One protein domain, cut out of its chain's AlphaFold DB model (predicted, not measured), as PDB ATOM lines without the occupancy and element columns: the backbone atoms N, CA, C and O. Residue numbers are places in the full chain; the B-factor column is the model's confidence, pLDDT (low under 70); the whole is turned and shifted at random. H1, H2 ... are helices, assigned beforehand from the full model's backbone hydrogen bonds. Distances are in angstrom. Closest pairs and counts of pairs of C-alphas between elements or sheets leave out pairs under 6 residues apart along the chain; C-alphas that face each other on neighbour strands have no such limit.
ATOM      1  N   ASP A  10     -28.897 -69.983 123.007       83.19
ATOM      2  CA  ASP A  10     -29.255 -70.996 124.005       83.19
ATOM      3  C   ASP A  10     -28.606 -70.729 125.372       83.19
ATOM      4  O   ASP A  10     -29.143 -71.098 126.420       83.19
ATOM      5  N   GLU A  11     -27.469 -70.030 125.413       83.06
ATOM      6  CA  GLU A  11     -26.797 -69.620 126.655       83.06
ATOM      7  C   GLU A  11     -27.584 -68.548 127.429       83.06
ATOM      8  O   GLU A  11     -27.296 -68.314 128.602       83.06
ATOM      9  N   TRP A  12     -28.599 -67.938 126.804       84.44
ATOM     10  CA  TRP A  12     -29.431 -66.861 127.355       84.44
ATOM     11  C   TRP A  12     -30.873 -67.290 127.669       84.44
ATOM     12  O   TRP A  12     -31.718 -66.440 127.954       84.44
ATOM     13  N   GLY A  13     -31.162 -68.594 127.611       79.50
ATOM     14  CA  GLY A  13     -32.478 -69.160 127.914       79.50
ATOM     15  C   GLY A  13     -32.945 -68.949 129.363       79.50
ATOM     16  O   GLY A  13     -32.218 -68.436 130.222       79.50
ATOM     17  N   ALA A  14     -34.183 -69.364 129.646       76.06
ATOM     18  CA  ALA A  14     -34.805 -69.210 130.961       76.06
ATOM     19  C   ALA A  14     -33.899 -69.743 132.091       76.06
ATOM     20  O   ALA A  14     -33.409 -70.869 132.040       76.06
ATOM     21  N   GLY A  15     -33.653 -68.910 133.107       75.44
ATOM     22  CA  GLY A  15     -32.819 -69.255 134.266       75.44
ATOM     23  C   GLY A  15     -31.306 -69.045 134.100       75.44
ATOM     24  O   GLY A  15     -30.589 -69.168 135.088       75.44
ATOM     25  N   ARG A  16     -30.796 -68.672 132.914       79.69
ATOM     26  CA  ARG A  16     -29.343 -68.486 132.666       79.69
ATOM     27  C   ARG A  16     -28.806 -67.066 132.919       79.69
ATOM     28  O   ARG A  16     -27.616 -66.797 132.739       79.69
ATOM     29  N   GLY A  17     -29.672 -66.178 133.412       82.56
ATOM     30  CA  GLY A  17     -29.332 -64.822 133.845       82.56
ATOM     31  C   GLY A  17     -29.156 -63.818 132.700       82.56
ATOM     32  O   GLY A  17     -28.860 -64.169 131.562       82.56
ATOM     33  N   ALA A  18     -29.351 -62.536 133.012       89.25
ATOM     34  CA  ALA A  18     -29.151 -61.445 132.058       89.25
ATOM     35  C   ALA A  18     -27.653 -61.220 131.749       89.25
ATOM     36  O   ALA A  18     -26.806 -61.616 132.560       89.25
ATOM     37  N   PRO A  19     -27.309 -60.549 130.632       92.25
ATOM     38  CA  PRO A  19     -25.940 -60.110 130.361       92.25
ATOM     39  C   PRO A  19     -25.358 -59.298 131.518       92.25
ATOM     40  O   PRO A  19     -26.013 -58.399 132.044       92.25
ATOM     41  N   GLN A  20     -24.128 -59.614 131.914       91.81
ATOM     42  CA  GLN A  20     -23.462 -59.012 133.074       91.81
ATOM     43  C   GLN A  20     -22.526 -57.864 132.697       91.81
ATOM     44  O   GLN A  20     -22.207 -57.015 133.526       91.81
ATOM     45  N   ASN A  21     -22.068 -57.824 131.448       93.81
ATOM     46  CA  ASN A  21     -21.137 -56.811 130.970       93.81
ATOM     47  C   ASN A  21     -21.438 -56.405 129.522       93.81
ATOM     48  O   ASN A  21     -22.226 -57.041 128.817       93.81
ATOM     49  N   PHE A  22     -20.784 -55.333 129.076       95.81
ATOM     50  CA  PHE A  22     -20.975 -54.775 127.739       95.81
ATOM     51  C   PHE A  22     -20.641 -55.763 126.615       95.81
ATOM     52  O   PHE A  22     -21.318 -55.764 125.588       95.81
ATOM     53  N   LYS A  23     -19.652 -56.646 126.817       95.44
ATOM     54  CA  LYS A  23     -19.262 -57.657 125.825       95.44
ATOM     55  C   LYS A  23     -20.339 -58.722 125.659       95.44
ATOM     56  O   LYS A  23     -20.688 -59.072 124.537       95.44
ATOM     57  N   GLU A  24     -20.884 -59.198 126.773       94.62
ATOM     58  CA  GLU A  24     -21.982 -60.162 126.799       94.62
ATOM     59  C   GLU A  24     -23.246 -59.598 126.149       94.62
ATOM     60  O   GLU A  24     -23.855 -60.258 125.310       94.62
ATOM     61  N   LEU A  25     -23.621 -58.357 126.482       94.88
ATOM     62  CA  LEU A  25     -24.790 -57.723 125.877       94.88
ATOM     63  C   LEU A  25     -24.596 -57.511 124.371       94.88
ATOM     64  O   LEU A  25     -25.519 -57.758 123.594       94.88
ATOM     65  N   PHE A  26     -23.404 -57.071 123.958       95.38
ATOM     66  CA  PHE A  26     -23.063 -56.919 122.547       95.38
ATOM     67  C   PHE A  26     -23.175 -58.253 121.807       95.38
ATOM     68  O   PHE A  26     -23.844 -58.321 120.780       95.38
ATOM     69  N   ASN A  27     -22.578 -59.322 122.342       94.62
ATOM     70  CA  ASN A  27     -22.646 -60.651 121.742       94.62
ATOM     71  C   ASN A  27     -24.086 -61.172 121.658       94.62
ATOM     72  O   ASN A  27     -24.473 -61.664 120.603       94.62
ATOM     73  N   LEU A  28     -24.898 -60.996 122.706       92.75
ATOM     74  CA  LEU A  28     -26.317 -61.355 122.687       92.75
ATOM     75  C   LEU A  28     -27.076 -60.614 121.579       92.75
ATOM     76  O   LEU A  28     -27.787 -61.231 120.786       92.75
ATOM     77  N   ARG A  29     -26.942 -59.284 121.505       93.25
ATOM     78  CA  ARG A  29     -27.622 -58.478 120.476       93.25
ATOM     79  C   ARG A  29     -27.135 -58.839 119.075       93.25
ATOM     80  O   ARG A  29     -27.950 -58.961 118.165       93.25
ATOM     81  N   HIS A  30     -25.833 -59.062 118.916       93.12
ATOM     82  CA  HIS A  30     -25.240 -59.508 117.663       93.12
ATOM     83  C   HIS A  30     -25.791 -60.871 117.230       93.12
ATOM     84  O   HIS A  30     -26.204 -61.018 116.085       93.12
ATOM     85  N   ALA A  31     -25.837 -61.855 118.131       89.94
ATOM     86  CA  ALA A  31     -26.383 -63.179 117.845       89.94
ATOM     87  C   ALA A  31     -27.870 -63.114 117.464       89.94
ATOM     88  O   ALA A  31     -28.275 -63.742 116.491       89.94
ATOM     89  N   LYS A  32     -28.672 -62.283 118.149       88.31
ATOM     90  CA  LYS A  32     -30.077 -62.039 117.776       88.31
ATOM     91  C   LYS A  32     -30.209 -61.431 116.380       88.31
ATOM     92  O   LYS A  32     -31.015 -61.900 115.586       88.31
ATOM     93  N   ALA A  33     -29.420 -60.402 116.072       90.31
ATOM     94  CA  ALA A  33     -29.432 -59.773 114.753       90.31
ATOM     95  C   ALA A  33     -29.011 -60.760 113.654       90.31
ATOM     96  O   ALA A  33     -29.651 -60.831 112.608       90.31
ATOM     97  N   ARG A  34     -27.970 -61.561 113.913       89.12
ATOM     98  CA  ARG A  34     -27.512 -62.613 113.004       89.12
ATOM     99  C   ARG A  34     -28.606 -63.650 112.747       89.12
ATOM    100  O   ARG A  34     -28.867 -63.931 111.587       89.12
ATOM    101  N   ASN A  35     -29.280 -64.128 113.792       86.44
ATOM    102  CA  ASN A  35     -30.362 -65.106 113.667       86.44
ATOM    103  C   ASN A  35     -31.501 -64.601 112.758       86.44
ATOM    104  O   ASN A  35     -31.977 -65.337 111.901       86.44
ATOM    105  N   VAL A  36     -31.881 -63.321 112.865       85.62
ATOM    106  CA  VAL A  36     -32.881 -62.711 111.964       85.62
ATOM    107  C   VAL A  36     -32.413 -62.725 110.505       85.62
ATOM    108  O   VAL A  36     -33.198 -63.023 109.606       85.62
ATOM    109  N   VAL A  37     -31.139 -62.405 110.259       85.88
ATOM    110  CA  VAL A  37     -30.555 -62.403 108.909       85.88
ATOM    111  C   VAL A  37     -30.466 -63.820 108.342       85.88
ATOM    112  O   VAL A  37     -30.858 -64.038 107.198       85.88
ATOM    113  N   GLU A  38     -29.987 -64.784 109.128       86.19
ATOM    114  CA  GLU A  38     -29.896 -66.193 108.732       86.19
ATOM    115  C   GLU A  38     -31.272 -66.751 108.377       86.19
ATOM    116  O   GLU A  38     -31.449 -67.235 107.259       86.19
ATOM    117  N   ARG A  39     -32.273 -66.540 109.241       83.69
ATOM    118  CA  ARG A  39     -33.659 -66.953 108.990       83.69
ATOM    119  C   ARG A  39     -34.215 -66.363 107.691       83.69
ATOM    120  O   ARG A  39     -34.920 -67.044 106.950       83.69
ATOM    121  N   ALA A  40     -33.901 -65.105 107.379       84.12
ATOM    122  CA  ALA A  40     -34.336 -64.488 106.126       84.12
ATOM    123  C   ALA A  40     -33.715 -65.173 104.893       84.12
ATOM    124  O   ALA A  40     -34.402 -65.385 103.892       84.12
ATOM    125  N   PHE A  41     -32.437 -65.549 104.957       84.62
ATOM    126  CA  PHE A  41     -31.779 -66.283 103.874       84.62
ATOM    127  C   PHE A  41     -32.226 -67.744 103.781       84.62
ATOM    128  O   PHE A  41     -32.290 -68.284 102.676       84.62
ATOM    129  N   GLU A  42     -32.546 -68.386 104.900       84.00
ATOM    130  CA  GLU A  42     -33.123 -69.732 104.923       84.00
ATOM    131  C   GLU A  42     -34.484 -69.756 104.237       84.00
ATOM    132  O   GLU A  42     -34.666 -70.528 103.298       84.00
ATOM    133  N   LEU A  43     -35.386 -68.835 104.591       83.75
ATOM    134  CA  LEU A  43     -36.676 -68.661 103.912       83.75
ATOM    135  C   LEU A  43     -36.503 -68.462 102.403       83.75
ATOM    136  O   LEU A  43     -37.186 -69.097 101.596       83.75
ATOM    137  N   LEU A  44     -35.541 -67.625 102.008       86.38
ATOM    138  CA  LEU A  44     -35.224 -67.405 100.601       86.38
ATOM    139  C   LEU A  44     -34.771 -68.704  99.908       86.38
ATOM    140  O   LEU A  44     -35.196 -68.988  98.790       86.38
ATOM    141  N   LYS A  45     -33.930 -69.518 100.557       85.94
ATOM    142  CA  LYS A  45     -33.465 -70.808 100.017       85.94
ATOM    143  C   LYS A  45     -34.571 -71.862  99.962       85.94
ATOM    144  O   LYS A  45     -34.584 -72.654  99.020       85.94
ATOM    145  N   ILE A  46     -35.479 -71.883 100.937       85.94
ATOM    146  CA  ILE A  46     -36.650 -72.772 100.943       85.94
ATOM    147  C   ILE A  46     -37.537 -72.445  99.737       85.94
ATOM    148  O   ILE A  46     -37.928 -73.353  99.006       85.94
ATOM    149  N   GLN A  47     -37.766 -71.155  99.467       85.50
ATOM    150  CA  GLN A  47     -38.632 -70.710  98.370       85.50
ATOM    151  C   GLN A  47     -38.027 -70.965  96.998       85.50
ATOM    152  O   GLN A  47     -38.712 -71.366  96.057       85.50
ATOM    153  N   TRP A  48     -36.726 -70.725  96.874       89.38
ATOM    154  CA  TRP A  48     -36.031 -70.757  95.600       89.38
ATOM    155  C   TRP A  48     -35.022 -71.899  95.598       89.38
ATOM    156  O   TRP A  48     -33.844 -71.708  95.894       89.38
ATOM    157  N   ALA A  49     -35.471 -73.091  95.192       88.88
ATOM    158  CA  ALA A  49     -34.644 -74.302  95.163       88.88
ATOM    159  C   ALA A  49     -33.325 -74.147  94.379       88.88
ATOM    160  O   ALA A  49     -32.336 -74.802  94.701       88.88
ATOM    161  N   ILE A  50     -33.278 -73.236  93.400       90.19
ATOM    162  CA  ILE A  50     -32.060 -72.889  92.648       90.19
ATOM    163  C   ILE A  50     -30.929 -72.334  93.533       90.19
ATOM    164  O   ILE A  50     -29.767 -72.407  93.148       90.19
ATOM    165  N   LEU A  51     -31.248 -71.802  94.716       90.00
ATOM    166  CA  LEU A  51     -30.275 -71.295  95.689       90.00
ATOM    167  C   LEU A  51     -29.745 -72.383  96.638       90.00
ATOM    168  O   LEU A  51     -28.844 -72.111  97.431       90.00
ATOM    169  N   ARG A  52     -30.309 -73.599  96.600       87.44
ATOM    170  CA  ARG A  52     -29.931 -74.707  97.495       87.44
ATOM    171  C   ARG A  52     -28.796 -75.572  96.956       87.44
ATOM    172  O   ARG A  52     -28.210 -76.328  97.725       87.44
ATOM    173  N   SER A  53     -28.501 -75.502  95.662       84.19
ATOM    174  CA  SER A  53     -27.496 -76.339  95.009       84.19
ATOM    175  C   SER A  53     -26.412 -75.508  94.332       84.19
ATOM    176  O   SER A  53     -26.632 -74.373  93.903       84.19
ATOM    177  N   CYS A  54     -25.215 -76.089  94.219       80.75
ATOM    178  CA  CYS A  54     -24.146 -75.497  93.427       80.75
ATOM    179  C   CYS A  54     -24.598 -75.367  91.974       80.75
ATOM    180  O   CYS A  54     -24.986 -76.347  91.335       80.75
ATOM    181  N   SER A  55     -24.522 -74.150  91.444       80.00
ATOM    182  CA  SER A  55     -24.859 -73.889  90.052       80.00
ATOM    183  C   SER A  55     -23.604 -73.887  89.181       80.00
ATOM    184  O   SER A  55     -22.574 -73.338  89.569       80.00
ATOM    185  N   TYR A  56     -23.716 -74.407  87.960       91.12
ATOM    186  CA  TYR A  56     -22.664 -74.317  86.938       91.12
ATOM    187  C   TYR A  56     -22.670 -72.970  86.193       91.12
ATOM    188  O   TYR A  56     -21.998 -72.804  85.175       91.12
ATOM    189  N   PHE A  57     -23.450 -71.994  86.665       90.94
ATOM    190  CA  PHE A  57     -23.521 -70.675  86.054       90.94
ATOM    191  C   PHE A  57     -22.273 -69.846  86.365       90.94
ATOM    192  O   PHE A  57     -21.685 -69.958  87.437       90.94
ATOM    193  N   SER A  58     -21.906 -68.943  85.452       94.94
ATOM    194  CA  SER A  58     -20.860 -67.948  85.723       94.94
ATOM    195  C   SER A  58     -21.216 -67.075  86.935       94.94
ATOM    196  O   SER A  58     -22.397 -66.822  87.178       94.94
ATOM    197  N   ILE A  59     -20.217 -66.524  87.634       93.12
ATOM    198  CA  ILE A  59     -20.421 -65.627  88.793       93.12
ATOM    199  C   ILE A  59     -21.388 -64.478  88.457       93.12
ATOM    200  O   ILE A  59     -22.285 -64.154  89.232       93.12
ATOM    201  N   LYS A  60     -21.269 -63.890  87.258       95.94
ATOM    202  CA  LYS A  60     -22.168 -62.815  86.803       95.94
ATOM    203  C   LYS A  60     -23.625 -63.275  86.734       95.94
ATOM    204  O   LYS A  60     -24.526 -62.518  87.088       95.94
ATOM    205  N   THR A  61     -23.856 -64.497  86.270       94.25
ATOM    206  CA  THR A  61     -25.193 -65.091  86.185       94.25
ATOM    207  C   THR A  61     -25.716 -65.469  87.570       94.25
ATOM    208  O   THR A  61     -26.866 -65.165  87.863       94.25
ATOM    209  N   GLN A  62     -24.878 -66.035  88.445       93.44
ATOM    210  CA  GLN A  62     -25.248 -66.339  89.833       93.44
ATOM    211  C   GLN A  62     -25.714 -65.083  90.577       93.44
ATOM    212  O   GLN A  62     -26.795 -65.084  91.159       93.44
ATOM    213  N   ASN A  63     -24.979 -63.972  90.456       93.06
ATOM    214  CA  ASN A  63     -25.377 -62.694  91.053       93.06
ATOM    215  C   ASN A  63     -26.748 -62.223  90.547       93.06
ATOM    216  O   ASN A  63     -27.569 -61.751  91.328       93.06
ATOM    217  N   ARG A  64     -27.026 -62.373  89.243       95.88
ATOM    218  CA  ARG A  64     -28.334 -62.025  88.663       95.88
ATOM    219  C   ARG A  64     -29.457 -62.920  89.177       95.88
ATOM    220  O   ARG A  64     -30.532 -62.400  89.451       95.88
ATOM    221  N   ILE A  65     -29.208 -64.221  89.329       94.25
ATOM    222  CA  ILE A  65     -30.176 -65.171  89.896       94.25
ATOM    223  C   ILE A  65     -30.500 -64.782  91.341       94.25
ATOM    224  O   ILE A  65     -31.671 -64.615  91.667       94.25
ATOM    225  N   ILE A  66     -29.481 -64.548  92.176       92.88
ATOM    226  CA  ILE A  66     -29.661 -64.134  93.575       92.88
ATOM    227  C   ILE A  66     -30.478 -62.838  93.649       92.88
ATOM    228  O   ILE A  66     -31.460 -62.773  94.384       92.88
ATOM    229  N   MET A  67     -30.128 -61.823  92.848       95.31
ATOM    230  CA  MET A  67     -30.885 -60.567  92.800       95.31
ATOM    231  C   MET A  67     -32.341 -60.779  92.371       95.31
ATOM    232  O   MET A  67     -33.237 -60.220  92.998       95.31
ATOM    233  N   ALA A  68     -32.593 -61.589  91.338       95.56
ATOM    234  CA  ALA A  68     -33.947 -61.885  90.878       95.56
ATOM    235  C   ALA A  68     -34.778 -62.585  91.966       95.56
ATOM    236  O   ALA A  68     -35.904 -62.167  92.224       95.56
ATOM    237  N   CYS A  69     -34.210 -63.581  92.657       93.50
ATOM    238  CA  CYS A  69     -34.860 -64.252  93.785       93.50
ATOM    239  C   CYS A  69     -35.197 -63.271  94.917       93.50
ATOM    240  O   CYS A  69     -36.325 -63.273  95.402       93.50
ATOM    241  N   CYS A  70     -34.265 -62.391  95.304       92.12
ATOM    242  CA  CYS A  70     -34.512 -61.377  96.335       92.12
ATOM    243  C   CYS A  70     -35.612 -60.385  95.930       92.12
ATOM    244  O   CYS A  70     -36.467 -60.048  96.748       92.12
ATOM    245  N   LEU A  71     -35.604 -59.913  94.679       93.88
ATOM    246  CA  LEU A  71     -36.617 -58.987  94.168       93.88
ATOM    247  C   LEU A  71     -38.005 -59.630  94.157       93.88
ATOM    248  O   LEU A  71     -38.955 -59.024  94.647       93.88
ATOM    249  N   LEU A  72     -38.112 -60.860  93.649       92.31
ATOM    250  CA  LEU A  72     -39.371 -61.604  93.622       92.31
ATOM    251  C   LEU A  72     -39.869 -61.919  95.034       92.31
ATOM    252  O   LEU A  72     -41.045 -61.710  95.317       92.31
ATOM    253  N   HIS A  73     -38.982 -62.345  95.937       88.75
ATOM    254  CA  HIS A  73     -39.321 -62.589  97.340       88.75
ATOM    255  C   HIS A  73     -39.873 -61.327  98.013       88.75
ATOM    256  O   HIS A  73     -40.944 -61.355  98.612       88.75
ATOM    257  N   ASN A  74     -39.182 -60.192  97.867       88.38
ATOM    258  CA  ASN A  74     -39.642 -58.925  98.431       88.38
ATOM    259  C   ASN A  74     -40.976 -58.479  97.821       88.38
ATOM    260  O   ASN A  74     -41.855 -58.040  98.555       88.38
ATOM    261  N   PHE A  75     -41.150 -58.639  96.508       90.00
ATOM    262  CA  PHE A  75     -42.404 -58.316  95.834       90.00
ATOM    263  C   PHE A  75     -43.573 -59.150  96.375       90.00
ATOM    264  O   PHE A  75     -44.607 -58.585  96.739       90.00
ATOM    265  N   ILE A  76     -43.397 -60.470  96.503       86.81
ATOM    266  CA  ILE A  76     -44.405 -61.374  97.077       86.81
ATOM    267  C   ILE A  76     -44.742 -60.944  98.507       86.81
ATOM    268  O   ILE A  76     -45.916 -60.749  98.807       86.81
ATOM    269  N   ARG A  77     -43.740 -60.670  99.355       81.31
ATOM    270  CA  ARG A  77     -43.974 -60.201 100.734       81.31
ATOM    271  C   ARG A  77     -44.739 -58.882 100.825       81.31
ATOM    272  O   ARG A  77     -45.452 -58.666 101.793       81.31
ATOM    273  N   THR A  78     -44.575 -57.984  99.854       84.56
ATOM    274  CA  THR A  78     -45.314 -56.710  99.845       84.56
ATOM    275  C   THR A  78     -46.735 -56.829  99.300       84.56
ATOM    276  O   THR A  78     -47.565 -55.976  99.599       84.56
ATOM    277  N   THR A  79     -47.012 -57.840  98.474       84.75
ATOM    278  CA  THR A  79     -48.273 -57.944  97.721       84.75
ATOM    279  C   THR A  79     -49.217 -59.012  98.260       84.75
ATOM    280  O   THR A  79     -50.430 -58.861  98.125       84.75
ATOM    281  N   MET A  80     -48.692 -60.063  98.888       78.88
ATOM    282  CA  MET A  80     -49.479 -61.153  99.456       78.88
ATOM    283  C   MET A  80     -49.658 -60.933 100.958       78.88
ATOM    284  O   MET A  80     -48.683 -60.828 101.693       78.88
ATOM    285  N   ALA A  81     -50.914 -60.861 101.411       68.56
ATOM    286  CA  ALA A  81     -51.243 -60.644 102.824       68.56
ATOM    287  C   ALA A  81     -50.842 -61.833 103.717       68.56
ATOM    288  O   ALA A  81     -50.426 -61.619 104.849       68.56
ATOM    289  N   ASN A  82     -50.927 -63.054 103.178       66.19
ATOM    290  CA  ASN A  82     -50.514 -64.291 103.831       66.19
ATOM    291  C   ASN A  82     -49.609 -65.057 102.863       66.19
ATOM    292  O   ASN A  82     -50.038 -65.388 101.756       66.19
ATOM    293  N   ASP A  83     -48.372 -65.316 103.271       67.06
ATOM    294  CA  ASP A  83     -47.429 -66.158 102.543       67.06
ATOM    295  C   ASP A  83     -47.417 -67.537 103.224       67.06
ATOM    296  O   ASP A  83     -46.807 -67.661 104.286       67.06
ATOM    297  N   PRO A  84     -48.090 -68.567 102.667       63.09
ATOM    298  CA  PRO A  84     -48.232 -69.882 103.310       63.09
ATOM    299  C   PRO A  84     -46.884 -70.521 103.658       63.09
ATOM    300  O   PRO A  84     -46.755 -71.298 104.596       63.09
ATOM    301  N   MET A  85     -45.857 -70.141 102.904       64.25
ATOM    302  CA  MET A  85     -44.491 -70.596 103.069       64.25
ATOM    303  C   MET A  85     -43.778 -69.994 104.290       64.25
ATOM    304  O   MET A  85     -42.730 -70.496 104.680       64.25
ATOM    305  N   GLN A  86     -44.292 -68.914 104.887       61.75
ATOM    306  CA  GLN A  86     -43.768 -68.368 106.146       61.75
ATOM    307  C   GLN A  86     -44.326 -69.105 107.365       61.75
ATOM    308  O   GLN A  86     -43.613 -69.242 108.361       61.75
ATOM    309  N   ASP A  87     -45.565 -69.592 107.266       58.38
ATOM    310  CA  ASP A  87     -46.258 -70.287 108.349       58.38
ATOM    311  C   ASP A  87     -45.673 -71.694 108.570       58.38
ATOM    312  O   ASP A  87     -45.407 -72.069 109.710       58.38
ATOM    313  N   SER A 112      -8.171 -53.674 112.883       83.94
ATOM    314  CA  SER A 112      -7.295 -52.595 113.325       83.94
ATOM    315  C   SER A 112      -7.724 -52.059 114.696       83.94
ATOM    316  O   SER A 112      -8.864 -52.255 115.144       83.94
ATOM    317  N   MET A 113      -6.800 -51.395 115.389       86.44
ATOM    318  CA  MET A 113      -7.066 -50.829 116.713       86.44
ATOM    319  C   MET A 113      -8.294 -49.908 116.691       86.44
ATOM    320  O   MET A 113      -9.121 -49.969 117.598       86.44
ATOM    321  N   GLU A 114      -8.467 -49.154 115.606       90.75
ATOM    322  CA  GLU A 114      -9.602 -48.264 115.364       90.75
ATOM    323  C   GLU A 114     -10.935 -49.029 115.320       90.75
ATOM    324  O   GLU A 114     -11.902 -48.623 115.964       90.75
ATOM    325  N   TRP A 115     -11.003 -50.173 114.629       88.75
ATOM    326  CA  TRP A 115     -12.225 -50.986 114.562       88.75
ATOM    327  C   TRP A 115     -12.568 -51.652 115.894       88.75
ATOM    328  O   TRP A 115     -13.744 -51.777 116.247       88.75
ATOM    329  N   ASN A 116     -11.551 -52.076 116.648       89.62
ATOM    330  CA  ASN A 116     -11.756 -52.610 117.993       89.62
ATOM    331  C   ASN A 116     -12.289 -51.529 118.937       89.62
ATOM    332  O   ASN A 116     -13.241 -51.792 119.669       89.62
ATOM    333  N   GLN A 117     -11.721 -50.322 118.872       92.94
ATOM    334  CA  GLN A 117     -12.178 -49.181 119.656       92.94
ATOM    335  C   GLN A 117     -13.620 -48.807 119.305       92.94
ATOM    336  O   GLN A 117     -14.457 -48.708 120.196       92.94
ATOM    337  N   TRP A 118     -13.941 -48.701 118.017       93.56
ATOM    338  CA  TRP A 118     -15.298 -48.405 117.560       93.56
ATOM    339  C   TRP A 118     -16.320 -49.446 118.042       93.56
ATOM    340  O   TRP A 118     -17.401 -49.101 118.525       93.56
ATOM    341  N   ARG A 119     -15.974 -50.741 117.988       93.81
ATOM    342  CA  ARG A 119     -16.816 -51.809 118.552       93.81
ATOM    343  C   ARG A 119     -17.018 -51.626 120.059       93.81
ATOM    344  O   ARG A 119     -18.137 -51.799 120.541       93.81
ATOM    345  N   ASP A 120     -15.954 -51.305 120.791       95.50
ATOM    346  CA  ASP A 120     -16.002 -51.111 122.240       95.50
ATOM    347  C   ASP A 120     -16.860 -49.898 122.626       95.50
ATOM    348  O   ASP A 120     -17.638 -49.991 123.574       95.50
ATOM    349  N   GLU A 121     -16.804 -48.808 121.859       96.62
ATOM    350  CA  GLU A 121     -17.665 -47.630 122.030       96.62
ATOM    351  C   GLU A 121     -19.148 -47.981 121.845       96.62
ATOM    352  O   GLU A 121     -19.980 -47.654 122.698       96.62
ATOM    353  N   ILE A 122     -19.483 -48.719 120.781       96.12
ATOM    354  CA  ILE A 122     -20.852 -49.196 120.536       96.12
ATOM    355  C   ILE A 122     -21.323 -50.094 121.681       96.12
ATOM    356  O   ILE A 122     -22.420 -49.905 122.210       96.12
ATOM    357  N   ALA A 123     -20.507 -51.072 122.074       96.94
ATOM    358  CA  ALA A 123     -20.870 -52.032 123.106       96.94
ATOM    359  C   ALA A 123     -21.089 -51.350 124.466       96.94
ATOM    360  O   ALA A 123     -22.055 -51.663 125.166       96.94
ATOM    361  N   GLN A 124     -20.235 -50.388 124.827       97.38
ATOM    362  CA  GLN A 124     -20.391 -49.597 126.047       97.38
ATOM    363  C   GLN A 124     -21.645 -48.723 126.006       97.38
ATOM    364  O   GLN A 124     -22.402 -48.717 126.977       97.38
ATOM    365  N   SER A 125     -21.902 -48.035 124.888       97.19
ATOM    366  CA  SER A 125     -23.112 -47.228 124.699       97.19
ATOM    367  C   SER A 125     -24.381 -48.071 124.877       97.19
ATOM    368  O   SER A 125     -25.220 -47.761 125.725       97.19
ATOM    369  N   MET A 126     -24.457 -49.219 124.189       95.75
ATOM    370  CA  MET A 126     -25.567 -50.171 124.316       95.75
ATOM    371  C   MET A 126     -25.765 -50.654 125.754       95.75
ATOM    372  O   MET A 126     -26.898 -50.830 126.200       95.75
ATOM    373  N   PHE A 127     -24.673 -50.909 126.478       96.31
ATOM    374  CA  PHE A 127     -24.738 -51.382 127.857       96.31
ATOM    375  C   PHE A 127     -25.170 -50.289 128.832       96.31
ATOM    376  O   PHE A 127     -25.923 -50.569 129.761       96.31
ATOM    377  N   ASN A 128     -24.741 -49.047 128.618       96.44
ATOM    378  CA  ASN A 128     -25.175 -47.909 129.420       96.44
ATOM    379  C   ASN A 128     -26.673 -47.644 129.246       96.44
ATOM    380  O   ASN A 128     -27.376 -47.538 130.246       96.44
ATOM    381  N   GLU A 129     -27.160 -47.641 128.004       96.06
ATOM    382  CA  GLU A 129     -28.589 -47.528 127.691       96.06
ATOM    383  C   GLU A 129     -29.398 -48.696 128.283       96.06
ATOM    384  O   GLU A 129     -30.455 -48.520 128.883       96.06
ATOM    385  N   TRP A 130     -28.889 -49.923 128.161       93.31
ATOM    386  CA  TRP A 130     -29.564 -51.094 128.717       93.31
ATOM    387  C   TRP A 130     -29.667 -51.049 130.244       93.31
ATOM    388  O   TRP A 130     -30.674 -51.482 130.798       93.31
ATOM    389  N   ARG A 131     -28.649 -50.509 130.926       92.94
ATOM    390  CA  ARG A 131     -28.680 -50.305 132.379       92.94
ATOM    391  C   ARG A 131     -29.594 -49.157 132.798       92.94
ATOM    392  O   ARG A 131     -30.161 -49.251 133.876       92.94
ATOM    393  N   SER A 132     -29.715 -48.092 132.003       91.94
ATOM    394  CA  SER A 132     -30.598 -46.964 132.333       91.94
ATOM    395  C   SER A 132     -32.078 -47.302 132.171       91.94
ATOM    396  O   SER A 132     -32.912 -46.713 132.847       91.94
ATOM    397  N   ASN A 133     -32.400 -48.240 131.279       86.12
ATOM    398  CA  ASN A 133     -33.772 -48.649 130.968       86.12
ATOM    399  C   ASN A 133     -34.265 -49.833 131.826       86.12
ATOM    400  O   ASN A 133     -35.257 -50.469 131.469       86.12
ATOM    401  N   ARG A 134     -33.558 -50.162 132.913       70.50
ATOM    402  CA  ARG A 134     -33.840 -51.286 133.813       70.50
ATOM    403  C   ARG A 134     -34.172 -50.787 135.212       70.50
ATOM    404  O   ARG A 134     -35.056 -51.419 135.829       70.50
TER     405      ARG A 134
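Overview. This is residues 10 to 87 and 112 to 134 of the 134 residues of an uncharacterized protein of Phtheirospermum japonicum (UniProt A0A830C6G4). The model is an open frame like a letter H: the long helix H1 is the crossbar, with H4 crossing near its first end and H2 crossing near its last end. The mid part of H1, residues 30 to 40, stands free, and the small helix H3 lies near the H2 end of H1. The printed part has 101 residues with four named helices, H1, H2, H3 and H4 in chain order, and no named strand; its class is all helix. It is only just extended, close to loose, with a radius of gyration of the C-alphas of 19.4 A, and spans 47 by 38 by 24 A.

Along the chain. Residues 10 to 21 hold no named element. H1 is residues 22 to 47, 37.8 A long, beginning at C-alpha 22 (-20.975, -54.775, 127.739). H2 is residues 59 to 79, 30.2 A. H3 is residues 84 to 87, 5.4 A. H4 is residues 113 to 132, 28.5 A, ending at C-alpha 132 (-30.598, -46.964, 132.333).

Arrangement. H1, with residues 22 to 26 alone, touches residues 123 to 127 of H4; the closest C-alphas, of Phe 22 and Phe 127, are 5.1 A apart. Their lines are about perpendicular, at 81 degrees. H1 and H2 only just touch, with 3 pairs of C-alphas within 8 A; the closest, of Leu 44 and His 73, are 7.1 A apart. Their lines are about perpendicular, at 87 degrees. H1 and H3 are close but not clearly touching, the closest C-alphas, of Leu 43 and Gln 86, being 7.4 A apart. H2 and H4 are apart. In H1, H2 and H4 every O i to N i+4 pair is within hydrogen-bond range; H3 is too short for such a pair.

Size, cuts and confidence. The C-alphas farthest apart, of Tyr 56 and Ser 132, are 53.6 A apart. Residues 88 to 111 are not printed, and C-alphas 87 and 112 are 43.1 A apart across the cut. The link from H1 to H2 is long. Residues 81 to 87 have pLDDT under 70.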